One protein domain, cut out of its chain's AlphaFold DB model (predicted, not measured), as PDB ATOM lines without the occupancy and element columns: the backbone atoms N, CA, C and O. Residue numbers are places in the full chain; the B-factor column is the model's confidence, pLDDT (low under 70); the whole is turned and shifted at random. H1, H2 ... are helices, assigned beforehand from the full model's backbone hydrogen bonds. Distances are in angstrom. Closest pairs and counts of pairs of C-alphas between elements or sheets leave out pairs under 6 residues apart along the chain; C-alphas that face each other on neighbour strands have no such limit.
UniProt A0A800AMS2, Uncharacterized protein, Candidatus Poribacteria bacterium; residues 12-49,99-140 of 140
ATOM      1  N   ASP A  12     168.261 161.233 116.593       67.88
ATOM      2  CA  ASP A  12     168.295 162.634 116.187       67.88
ATOM      3  C   ASP A  12     168.794 162.844 114.749       67.88
ATOM      4  O   ASP A  12     168.651 163.950 114.225       67.88
ATOM      5  N   GLU A  13     169.315 161.804 114.092       71.25
ATOM      6  CA  GLU A  13     169.679 161.860 112.677       71.25
ATOM      7  C   GLU A  13     168.421 161.840 111.803       71.25
ATOM      8  O   GLU A  13     167.484 161.065 112.014       71.25
ATOM      9  N   LYS A  14     168.389 162.700 110.782       83.56
ATOM     10  CA  LYS A  14     167.292 162.723 109.799       83.56
ATOM     11  C   LYS A  14     167.467 161.651 108.729       83.56
ATOM     12  O   LYS A  14     166.541 161.384 107.960       83.56
ATOM     13  N   ILE A  15     168.666 161.087 108.646       85.69
ATOM     14  CA  ILE A  15     169.019 160.005 107.742       85.69
ATOM     15  C   ILE A  15     168.482 158.689 108.310       85.69
ATOM     16  O   ILE A  15     168.794 158.304 109.431       85.69
ATOM     17  N   ASP A  16     167.704 157.976 107.500       87.38
ATOM     18  CA  ASP A  16     167.208 156.642 107.824       87.38
ATOM     19  C   ASP A  16     167.524 155.633 106.717       87.38
ATOM     20  O   ASP A  16     168.095 155.975 105.683       87.38
ATOM     21  N   GLU A  17     167.145 154.370 106.919       88.00
ATOM     22  CA  GLU A  17     167.409 153.273 105.977       88.00
ATOM     23  C   GLU A  17     166.931 153.582 104.548       88.00
ATOM     24  O   GLU A  17     167.599 153.234 103.575       88.00
ATOM     25  N   PHE A  18     165.831 154.323 104.400       92.88
ATOM     26  CA  PHE A  18     165.325 154.698 103.082       92.88
ATOM     27  C   PHE A  18     166.216 155.731 102.376       92.88
ATOM     28  O   PHE A  18     166.270 155.759 101.150       92.88
ATOM     29  N   ALA A  19     166.927 156.583 103.118       92.06
ATOM     30  CA  ALA A  19     167.919 157.482 102.530       92.06
ATOM     31  C   ALA A  19     169.080 156.697 101.891       92.06
ATOM     32  O   ALA A  19     169.525 157.056 100.803       92.06
ATOM     33  N   TYR A  20     169.512 155.596 102.515       87.69
ATOM     34  CA  TYR A  20     170.521 154.696 101.943       87.69
ATOM     35  C   TYR A  20     169.979 153.944 100.727       87.69
ATOM     36  O   TYR A  20     170.645 153.922  99.693       87.69
ATOM     37  N   GLU A  21     168.753 153.411 100.811       92.94
ATOM     38  CA  GLU A  21     168.082 152.769  99.670       92.94
ATOM     39  C   GLU A  21     167.990 153.726  98.475       92.94
ATOM     40  O   GLU A  21     168.247 153.331  97.339       92.94
ATOM     41  N   LEU A  22     167.660 154.998  98.725       95.38
ATOM     42  CA  LEU A  22     167.593 156.017  97.684       95.38
ATOM     43  C   LEU A  22     168.929 156.165  96.965       95.38
ATOM     44  O   LEU A  22     168.948 156.164  95.734       95.38
ATOM     45  N   ILE A  23     170.031 156.282  97.702       93.19
ATOM     46  CA  ILE A  23     171.356 156.446  97.098       93.19
ATOM     47  C   ILE A  23     171.772 155.197  96.326       93.19
ATOM     48  O   ILE A  23     172.202 155.311  95.178       93.19
ATOM     49  N   GLU A  24     171.571 154.014  96.901       89.44
ATOM     50  CA  GLU A  24     171.872 152.752  96.230       89.44
ATOM     51  C   GLU A  24     171.058 152.600  94.940       89.44
ATOM     52  O   GLU A  24     171.599 152.271  93.889       89.44
ATOM     53  N   ARG A  25     169.760 152.909  94.969       93.75
ATOM     54  CA  ARG A  25     168.877 152.733  93.812       93.75
ATOM     55  C   ARG A  25     169.093 153.772  92.714       93.75
ATOM     56  O   ARG A  25     168.893 153.464  91.541       93.75
ATOM     57  N   VAL A  26     169.420 155.011  93.079       93.88
ATOM     58  CA  VAL A  26     169.556 156.125  92.124       93.88
ATOM     59  C   VAL A  26     170.964 156.194  91.536       93.88
ATOM     60  O   VAL A  26     171.101 156.502  90.351       93.88
ATOM     61  N   PHE A  27     171.991 155.903  92.337       88.25
ATOM     62  CA  PHE A  27     173.398 156.069  91.957       88.25
ATOM     63  C   PHE A  27     174.198 154.763  91.929       88.25
ATOM     64  O   PHE A  27     175.362 154.799  91.548       88.25
ATOM     65  N   GLU A  28     173.601 153.624  92.302       88.69
ATOM     66  CA  GLU A  28     174.267 152.310  92.346       88.69
ATOM     67  C   GLU A  28     175.454 152.270  93.332       88.69
ATOM     68  O   GLU A  28     176.442 151.566  93.121       88.69
ATOM     69  N   ILE A  29     175.357 153.029  94.434       84.12
ATOM     70  CA  ILE A  29     176.387 153.125  95.481       84.12
ATOM     71  C   ILE A  29     175.895 152.444  96.766       84.12
ATOM     72  O   ILE A  29     175.151 153.030  97.552       84.12
ATOM     73  N   GLU A  30     176.345 151.211  97.003       82.44
ATOM     74  CA  GLU A  30     176.066 150.462  98.238       82.44
ATOM     75  C   GLU A  30     176.928 150.991  99.403       82.44
ATOM     76  O   GLU A  30     178.144 151.150  99.277       82.44
ATOM     77  N   GLY A  31     176.310 151.231 100.565       74.81
ATOM     78  CA  GLY A  31     177.030 151.575 101.800       74.81
ATOM     79  C   GLY A  31     177.633 152.986 101.843       74.81
ATOM     80  O   GLY A  31     178.587 153.211 102.591       74.81
ATOM     81  N   ALA A  32     177.101 153.926 101.056       79.69
ATOM     82  CA  ALA A  32     177.479 155.338 101.119       79.69
ATOM     83  C   ALA A  32     177.340 155.889 102.546       79.69
ATOM     84  O   ALA A  32     176.292 155.726 103.159       79.69
ATOM     85  N   LEU A  33     178.364 156.563 103.076       80.12
ATOM     86  CA  LEU A  33     178.237 157.255 104.360       80.12
ATOM     87  C   LEU A  33     177.393 158.518 104.169       80.12
ATOM     88  O   LEU A  33     177.797 159.413 103.427       80.12
ATOM     89  N   LEU A  34     176.251 158.586 104.851       79.62
ATOM     90  CA  LEU A  34     175.330 159.716 104.775       79.62
ATOM     91  C   LEU A  34     175.325 160.519 106.073       79.62
ATOM     92  O   LEU A  34     175.389 159.955 107.163       79.62
ATOM     93  N   THR A  35     175.197 161.836 105.939       85.44
ATOM     94  CA  THR A  35     174.957 162.775 107.037       85.44
ATOM     95  C   THR A  35     173.745 163.648 106.717       85.44
ATOM     96  O   THR A  35     173.267 163.683 105.581       85.44
ATOM     97  N   ASP A  36     173.251 164.393 107.706       86.31
ATOM     98  CA  ASP A  36     172.149 165.353 107.530       86.31
ATOM     99  C   ASP A  36     172.433 166.446 106.478       86.31
ATOM    100  O   ASP A  36     171.492 167.055 105.961       86.31
ATOM    101  N   GLU A  37     173.710 166.658 106.151       86.75
ATOM    102  CA  GLU A  37     174.190 167.634 105.168       86.75
ATOM    103  C   GLU A  37     174.470 167.011 103.793       86.75
ATOM    104  O   GLU A  37     174.733 167.736 102.839       86.75
ATOM    105  N   SER A  38     174.408 165.680 103.661       84.88
ATOM    106  CA  SER A  38     174.600 165.018 102.370       84.88
ATOM    107  C   SER A  38     173.525 165.451 101.374       84.88
ATOM    108  O   SER A  38     172.324 165.426 101.669       84.88
ATOM    109  N   THR A  39     173.957 165.777 100.162       94.25
ATOM    110  CA  THR A  39     173.113 166.172  99.032       94.25
ATOM    111  C   THR A  39     173.185 165.132  97.917       94.25
ATOM    112  O   THR A  39     174.123 164.343  97.839       94.25
ATOM    113  N   LEU A  40     172.204 165.113  97.012       93.12
ATOM    114  CA  LEU A  40     172.279 164.260  95.817       93.12
ATOM    115  C   LEU A  40     173.450 164.635  94.892       93.12
ATOM    116  O   LEU A  40     173.926 163.795  94.130       93.12
ATOM    117  N   ASP A  41     173.912 165.883  94.960       89.25
ATOM    118  CA  ASP A  41     175.057 166.376  94.200       89.25
ATOM    119  C   ASP A  41     176.374 165.692  94.593       89.25
ATOM    120  O   ASP A  41     177.230 165.509  93.728       89.25
ATOM    121  N   ASP A  42     176.511 165.247  95.845       85.50
ATOM    122  CA  ASP A  42     177.706 164.545  96.344       85.50
ATOM    123  C   ASP A  42     177.912 163.171  95.685       85.50
ATOM    124  O   ASP A  42     179.020 162.632  95.678       85.50
ATOM    125  N   PHE A  43     176.849 162.608  95.101       86.12
ATOM    126  CA  PHE A  43     176.834 161.272  94.497       86.12
ATOM    127  C   PHE A  43     176.756 161.307  92.967       86.12
ATOM    128  O   PHE A  43     176.678 160.258  92.322       86.12
ATOM    129  N   LYS A  44     176.779 162.499  92.355       77.62
ATOM    130  CA  LYS A  44     176.730 162.613  90.894       77.62
ATOM    131  C   LYS A  44     178.030 162.084  90.263       77.62
ATOM    132  O   LYS A  44     179.119 162.377  90.761       77.62
ATOM    133  N   PRO A  45     177.964 161.365  89.129       66.75
ATOM    134  CA  PRO A  45     179.172 160.982  88.405       66.75
ATOM    135  C   PRO A  45     179.932 162.226  87.915       66.75
ATOM    136  O   PRO A  45     179.322 163.187  87.450       66.75
ATOM    137  N   ILE A  46     181.266 162.203  87.981       59.09
ATOM    138  CA  ILE A  46     182.147 163.349  87.655       59.09
ATOM    139  C   ILE A  46     181.918 163.883  86.229       59.09
ATOM    140  O   ILE A  46     182.021 165.086  85.993       59.09
ATOM    141  N   ASP A  47     181.507 163.017  85.302       58.34
ATOM    142  CA  ASP A  47     181.233 163.363  83.902       58.34
ATOM    143  C   ASP A  47     179.960 164.219  83.706       58.34
ATOM    144  O   ASP A  47     179.596 164.559  82.580       58.34
ATOM    145  N   TYR A  48     179.232 164.540  84.783       58.25
ATOM    146  CA  TYR A  48     177.937 165.224  84.718       58.25
ATOM    147  C   TYR A  48     178.037 166.741  84.823       58.25
ATOM    148  O   TYR A  48     177.034 167.415  84.581       58.25
ATOM    149  N   ILE A  49     179.203 167.292  85.164       56.88
ATOM    150  CA  ILE A  49     179.361 168.742  85.242       56.88
ATOM    151  C   ILE A  49     179.663 169.279  83.829       56.88
ATOM    152  O   ILE A  49     180.692 168.926  83.243       56.88
ATOM    153  N   THR A  99     169.971 173.009  85.514       87.12
ATOM    154  CA  THR A  99     170.009 171.818  84.653       87.12
ATOM    155  C   THR A  99     170.387 170.577  85.457       87.12
ATOM    156  O   THR A  99     169.750 169.529  85.342       87.12
ATOM    157  N   ASN A 100     171.400 170.696  86.315       86.19
ATOM    158  CA  ASN A 100     171.857 169.612  87.172       86.19
ATOM    159  C   ASN A 100     170.772 169.184  88.167       86.19
ATOM    160  O   ASN A 100     170.443 168.002  88.252       86.19
ATOM    161  N   ARG A 101     170.130 170.150  88.831       90.88
ATOM    162  CA  ARG A 101     168.985 169.909  89.710       90.88
ATOM    163  C   ARG A 101     167.877 169.135  88.998       90.88
ATOM    164  O   ARG A 101     167.410 168.124  89.516       90.88
ATOM    165  N   GLN A 102     167.457 169.600  87.820       91.12
ATOM    166  CA  GLN A 102     166.413 168.938  87.031       91.12
ATOM    167  C   GLN A 102     166.796 167.494  86.711       91.12
ATOM    168  O   GLN A 102     165.982 166.589  86.872       91.12
ATOM    169  N   ARG A 103     168.054 167.264  86.330       90.50
ATOM    170  CA  ARG A 103     168.564 165.926  86.036       90.50
ATOM    171  C   ARG A 103     168.543 165.012  87.261       90.50
ATOM    172  O   ARG A 103     168.085 163.879  87.135       90.50
ATOM    173  N   LEU A 104     169.004 165.484  88.419       93.38
ATOM    174  CA  LEU A 104     168.979 164.717  89.671       93.38
ATOM    175  C   LEU A 104     167.544 164.353  90.069       93.38
ATOM    176  O   LEU A 104     167.267 163.189  90.355       93.38
ATOM    177  N   ILE A 105     166.610 165.307  89.990       95.31
ATOM    178  CA  ILE A 105     165.184 165.042  90.215       95.31
ATOM    179  C   ILE A 105     164.663 163.984  89.238       95.31
ATOM    180  O   ILE A 105     164.051 163.011  89.672       95.31
ATOM    181  N   SER A 106     164.959 164.106  87.942       94.44
ATOM    182  CA  SER A 106     164.528 163.125  86.940       94.44
ATOM    183  C   SER A 106     165.094 161.722  87.177       94.44
ATOM    184  O   SER A 106     164.408 160.738  86.894       94.44
ATOM    185  N   LEU A 107     166.320 161.592  87.701       94.50
ATOM    186  CA  LEU A 107     166.878 160.289  88.081       94.50
ATOM    187  C   LEU A 107     166.056 159.644  89.203       94.50
ATOM    188  O   LEU A 107     165.678 158.478  89.088       94.50
ATOM    189  N   VAL A 108     165.716 160.413  90.241       96.88
ATOM    190  CA  VAL A 108     164.885 159.941  91.359       96.88
ATOM    191  C   VAL A 108     163.472 159.586  90.883       96.88
ATOM    192  O   VAL A 108     162.974 158.496  91.173       96.88
ATOM    193  N   GLU A 109     162.833 160.467  90.109       97.06
ATOM    194  CA  GLU A 109     161.502 160.240  89.533       97.06
ATOM    195  C   GLU A 109     161.465 158.957  88.697       97.06
ATOM    196  O   GLU A 109     160.555 158.143  88.855       97.06
ATOM    197  N   LYS A 110     162.485 158.726  87.862       96.62
ATOM    198  CA  LYS A 110     162.615 157.507  87.056       96.62
ATOM    199  C   LYS A 110     162.828 156.262  87.920       96.62
ATOM    200  O   LYS A 110     162.198 155.241  87.657       96.62
ATOM    201  N   ALA A 111     163.686 156.336  88.938       96.56
ATOM    202  CA  ALA A 111     164.015 155.202  89.803       96.56
ATOM    203  C   ALA A 111     162.801 154.686  90.600       96.56
ATOM    204  O   ALA A 111     162.658 153.475  90.806       96.56
ATOM    205  N   TYR A 112     161.915 155.597  91.011       96.62
ATOM    206  CA  TYR A 112     160.741 155.300  91.841       96.62
ATOM    207  C   TYR A 112     159.403 155.379  91.087       96.62
ATOM    208  O   TYR A 112     158.348 155.034  91.628       96.62
ATOM    209  N   GLY A 113     159.422 155.818  89.828       96.25
ATOM    210  CA  GLY A 113     158.238 155.996  88.994       96.25
ATOM    211  C   GLY A 113     157.239 157.001  89.566       96.25
ATOM    212  O   GLY A 113     156.039 156.770  89.441       96.25
ATOM    213  N   ILE A 114     157.699 158.054  90.245       96.00
ATOM    214  CA  ILE A 114     156.870 159.109  90.862       96.00
ATOM    215  C   ILE A 114     157.162 160.467  90.217       96.00
ATOM    216  O   ILE A 114     158.110 160.580  89.449       96.00
ATOM    217  N   SER A 115     156.386 161.498  90.569       95.38
ATOM    218  CA  SER A 115     156.757 162.888  90.286       95.38
ATOM    219  C   SER A 115     157.102 163.653  91.564       95.38
ATOM    220  O   SER A 115     156.421 163.519  92.586       95.38
ATOM    221  N   LEU A 116     158.153 164.463  91.470       95.19
ATOM    222  CA  LEU A 116     158.661 165.396  92.471       95.19
ATOM    223  C   LEU A 116     158.561 166.851  91.977       95.19
ATOM    224  O   LEU A 116     159.314 167.710  92.427       95.19
ATOM    225  N   ALA A 117     157.624 167.151  91.071       91.25
ATOM    226  CA  ALA A 117     157.411 168.507  90.554       91.25
ATOM    227  C   ALA A 117     157.033 169.536  91.641       91.25
ATOM    228  O   ALA A 117     157.215 170.732  91.446       91.25
ATOM    229  N   ASP A 118     156.511 169.079  92.782       91.94
ATOM    230  CA  ASP A 118     156.185 169.892  93.958       91.94
ATOM    231  C   ASP A 118     157.320 169.955  94.995       91.94
ATOM    232  O   ASP A 118     157.122 170.494  96.085       91.94
ATOM    233  N   PHE A 119     158.493 169.387  94.700       93.62
ATOM    234  CA  PHE A 119     159.639 169.481  95.597       93.62
ATOM    235  C   PHE A 119     160.148 170.937  95.646       93.62
ATOM    236  O   PHE A 119     160.395 171.528  94.591       93.62
ATOM    237  N   PRO A 120     160.314 171.533  96.843       91.25
ATOM    238  CA  PRO A 120     160.670 172.945  96.996       91.25
ATOM    239  C   PRO A 120     162.006 173.289  96.327       91.25
ATOM    240  O   PRO A 120     162.912 172.459  96.307       91.25
ATOM    241  N   GLU A 121     162.149 174.517  95.811       88.44
ATOM    242  CA  GLU A 121     163.402 175.059  95.248       88.44
ATOM    243  C   GLU A 121     164.459 175.317  96.339       88.44
ATOM    244  O   GLU A 121     164.825 176.446  96.646       88.44
ATOM    245  N   GLU A 122     164.941 174.242  96.948       90.25
ATOM    246  CA  GLU A 122     166.004 174.222  97.949       90.25
ATOM    247  C   GLU A 122     166.996 173.093  97.665       90.25
ATOM    248  O   GLU A 122     166.728 172.218  96.839       90.25
ATOM    249  N   GLU A 123     168.121 173.096  98.374       91.62
ATOM    250  CA  GLU A 123     169.169 172.082  98.262       91.62
ATOM    251  C   GLU A 123     168.612 170.649  98.337       91.62
ATOM    252  O   GLU A 123     167.732 170.338  99.151       91.62
ATOM    253  N   LEU A 124     169.124 169.766  97.476       94.81
ATOM    254  CA  LEU A 124     168.647 168.387  97.355       94.81
ATOM    255  C   LEU A 124     169.259 167.492  98.441       94.81
ATOM    256  O   LEU A 124     169.909 166.494  98.134       94.81
ATOM    257  N   TYR A 125     169.042 167.837  99.712       95.94
ATOM    258  CA  TYR A 125     169.462 167.006 100.840       95.94
ATOM    259  C   TYR A 125     168.855 165.607 100.733       95.94
ATOM    260  O   TYR A 125     167.636 165.461 100.561       95.94
ATOM    261  N   VAL A 126     169.687 164.577 100.893       94.50
ATOM    262  CA  VAL A 126     169.291 163.178 100.684       94.50
ATOM    263  C   VAL A 126     168.076 162.821 101.543       94.50
ATOM    264  O   VAL A 126     167.086 162.307 101.021       94.50
ATOM    265  N   TRP A 127     168.083 163.171 102.834       94.94
ATOM    266  CA  TRP A 127     166.973 162.871 103.748       94.94
ATOM    267  C   TRP A 127     165.658 163.568 103.365       94.94
ATOM    268  O   TRP A 127     164.577 162.993 103.530       94.94
ATOM    269  N   LYS A 128     165.710 164.790 102.816       96.62
ATOM    270  CA  LYS A 128     164.509 165.524 102.382       96.62
ATOM    271  C   LYS A 128     163.890 164.891 101.149       96.62
ATOM    272  O   LYS A 128     162.666 164.715 101.085       96.62
ATOM    273  N   VAL A 129     164.732 164.528 100.181       97.00
ATOM    274  CA  VAL A 129     164.286 163.842  98.966       97.00
ATOM    275  C   VAL A 129     163.723 162.473  99.337       97.00
ATOM    276  O   VAL A 129     162.586 162.181  98.979       97.00
ATOM    277  N   ALA A 130     164.434 161.693 100.154       96.25
ATOM    278  CA  ALA A 130     163.980 160.410 100.692       96.25
ATOM    279  C   ALA A 130     162.606 160.517 101.374       96.25
ATOM    280  O   ALA A 130     161.692 159.740 101.095       96.25
ATOM    281  N   THR A 131     162.417 161.526 102.228       95.62
ATOM    282  CA  THR A 131     161.136 161.791 102.899       95.62
ATOM    283  C   THR A 131     160.022 162.106 101.901       95.62
ATOM    284  O   THR A 131     158.904 161.595 102.019       95.62
ATOM    285  N   SER A 132     160.322 162.910 100.881       96.25
ATOM    286  CA  SER A 132     159.360 163.284  99.842       96.25
ATOM    287  C   SER A 132     158.969 162.089  98.976       96.25
ATOM    288  O   SER A 132     157.781 161.886  98.724       96.25
ATOM    289  N   VAL A 133     159.939 161.254  98.595       97.00
ATOM    290  CA  VAL A 133     159.724 160.001  97.859       97.00
ATOM    291  C   VAL A 133     158.842 159.055  98.672       97.00
ATOM    292  O   VAL A 133     157.808 158.627  98.161       97.00
ATOM    293  N   LYS A 134     159.166 158.801  99.950       95.62
ATOM    294  CA  LYS A 134     158.334 157.976 100.851       95.62
ATOM    295  C   LYS A 134     156.890 158.461 100.882       95.62
ATOM    296  O   LYS A 134     155.968 157.681 100.660       95.62
ATOM    297  N   ARG A 135     156.685 159.764 101.093       94.81
ATOM    298  CA  ARG A 135     155.346 160.368 101.127       94.81
ATOM    299  C   ARG A 135     154.589 160.150  99.815       94.81
ATOM    300  O   ARG A 135     153.409 159.818  99.853       94.81
ATOM    301  N   LYS A 136     155.255 160.314  98.668       95.38
ATOM    302  CA  LYS A 136     154.646 160.081  97.351       95.38
ATOM    303  C   LYS A 136     154.288 158.615  97.149       95.38
ATOM    304  O   LYS A 136     153.182 158.342  96.700       95.38
ATOM    305  N   LEU A 137     155.173 157.687  97.510       93.81
ATOM    306  CA  LEU A 137     154.921 156.249  97.392       93.81
ATOM    307  C   LEU A 137     153.742 155.789  98.258       93.81
ATOM    308  O   LEU A 137     152.940 154.994  97.790       93.81
ATOM    309  N   LEU A 138     153.597 156.333  99.471       91.75
ATOM    310  CA  LEU A 138     152.469 156.037 100.365       91.75
ATOM    311  C   LEU A 138     151.131 156.625  99.893       91.75
ATOM    312  O   LEU A 138     150.078 156.203 100.359       91.75
ATOM    313  N   SER A 139     151.168 157.626  99.011       86.25
ATOM    314  CA  SER A 139     149.973 158.279  98.461       86.25
ATOM    315  C   SER A 139     149.464 157.667  97.148       86.25
ATOM    316  O   SER A 139     148.510 158.196  96.577       86.25
ATOM    317  N   ARG A 140     150.111 156.607  96.650       72.56
ATOM    318  CA  ARG A 140     149.696 155.856  95.453       72.56
ATOM    319  C   ARG A 140     148.765 154.716  95.830       72.56
ATOM    320  O   ARG A 140     147.847 154.462  95.022       72.56
TER     321      ARG A 140
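This is residues 12 to 49 and 99 to 140 of the 140 residues of an uncharacterized protein of Candidatus Poribacteria bacterium (UniProt A0A800AMS2). Three helices, H1, H3 and H4, make a small compact cluster with H1 at its core: H3 packs on H1 with residues 107 to 111 at a steep tilt, H4 packs on H1 with residues 126 to 130 about perpendicular to it, and the short H2 and two long loops, residues 28 to 39 and 113 to 125, complete it. The 80 printed residues hold four named helices, H1 to H4 in order, and no named strand: all helix, compact, radius of gyration of the C-alphas 11.8 A, spans 34 by 31 by 22 A.

Start at H1, residues 17 to 27, the hub. H2, residues 40 to 43, only just touches it, with 3 pairs of C-alphas within 8 A, closest Phe 27 and Phe 43, 6.7 A. H3, residues 99 to 112, touches H1 with residues 107 to 111 alone, closest C-alphas Val 26 and Ala 111, 6.1 A, at a steep tilt of 67 degrees, opposite ways. H4, residues 126 to 138, touches H1 with residues 126 to 130 alone, closest C-alphas Ala 19 and Ala 130, 5.2 A, about perpendicular at 82 degrees. In H1, H3 and H4 every O i to N i+4 pair is within hydrogen-bond range; H2 is too short for one.

Find C-alpha 17 at (167.409, 153.273, 105.977); H1 runs 15.5 A from there, H2 5.6 A, H3 20.3 A, and H4 18.3 A to C-alpha 138 at (152.469, 156.037, 100.365).

Look for the cut: residues 50 to 98 are not printed, and C-alphas 49 and 99 are 9.9 A apart. The links H1 to H2 and H3 to H4 are long. Residues 12 and 45 to 49 have pLDDT under 70.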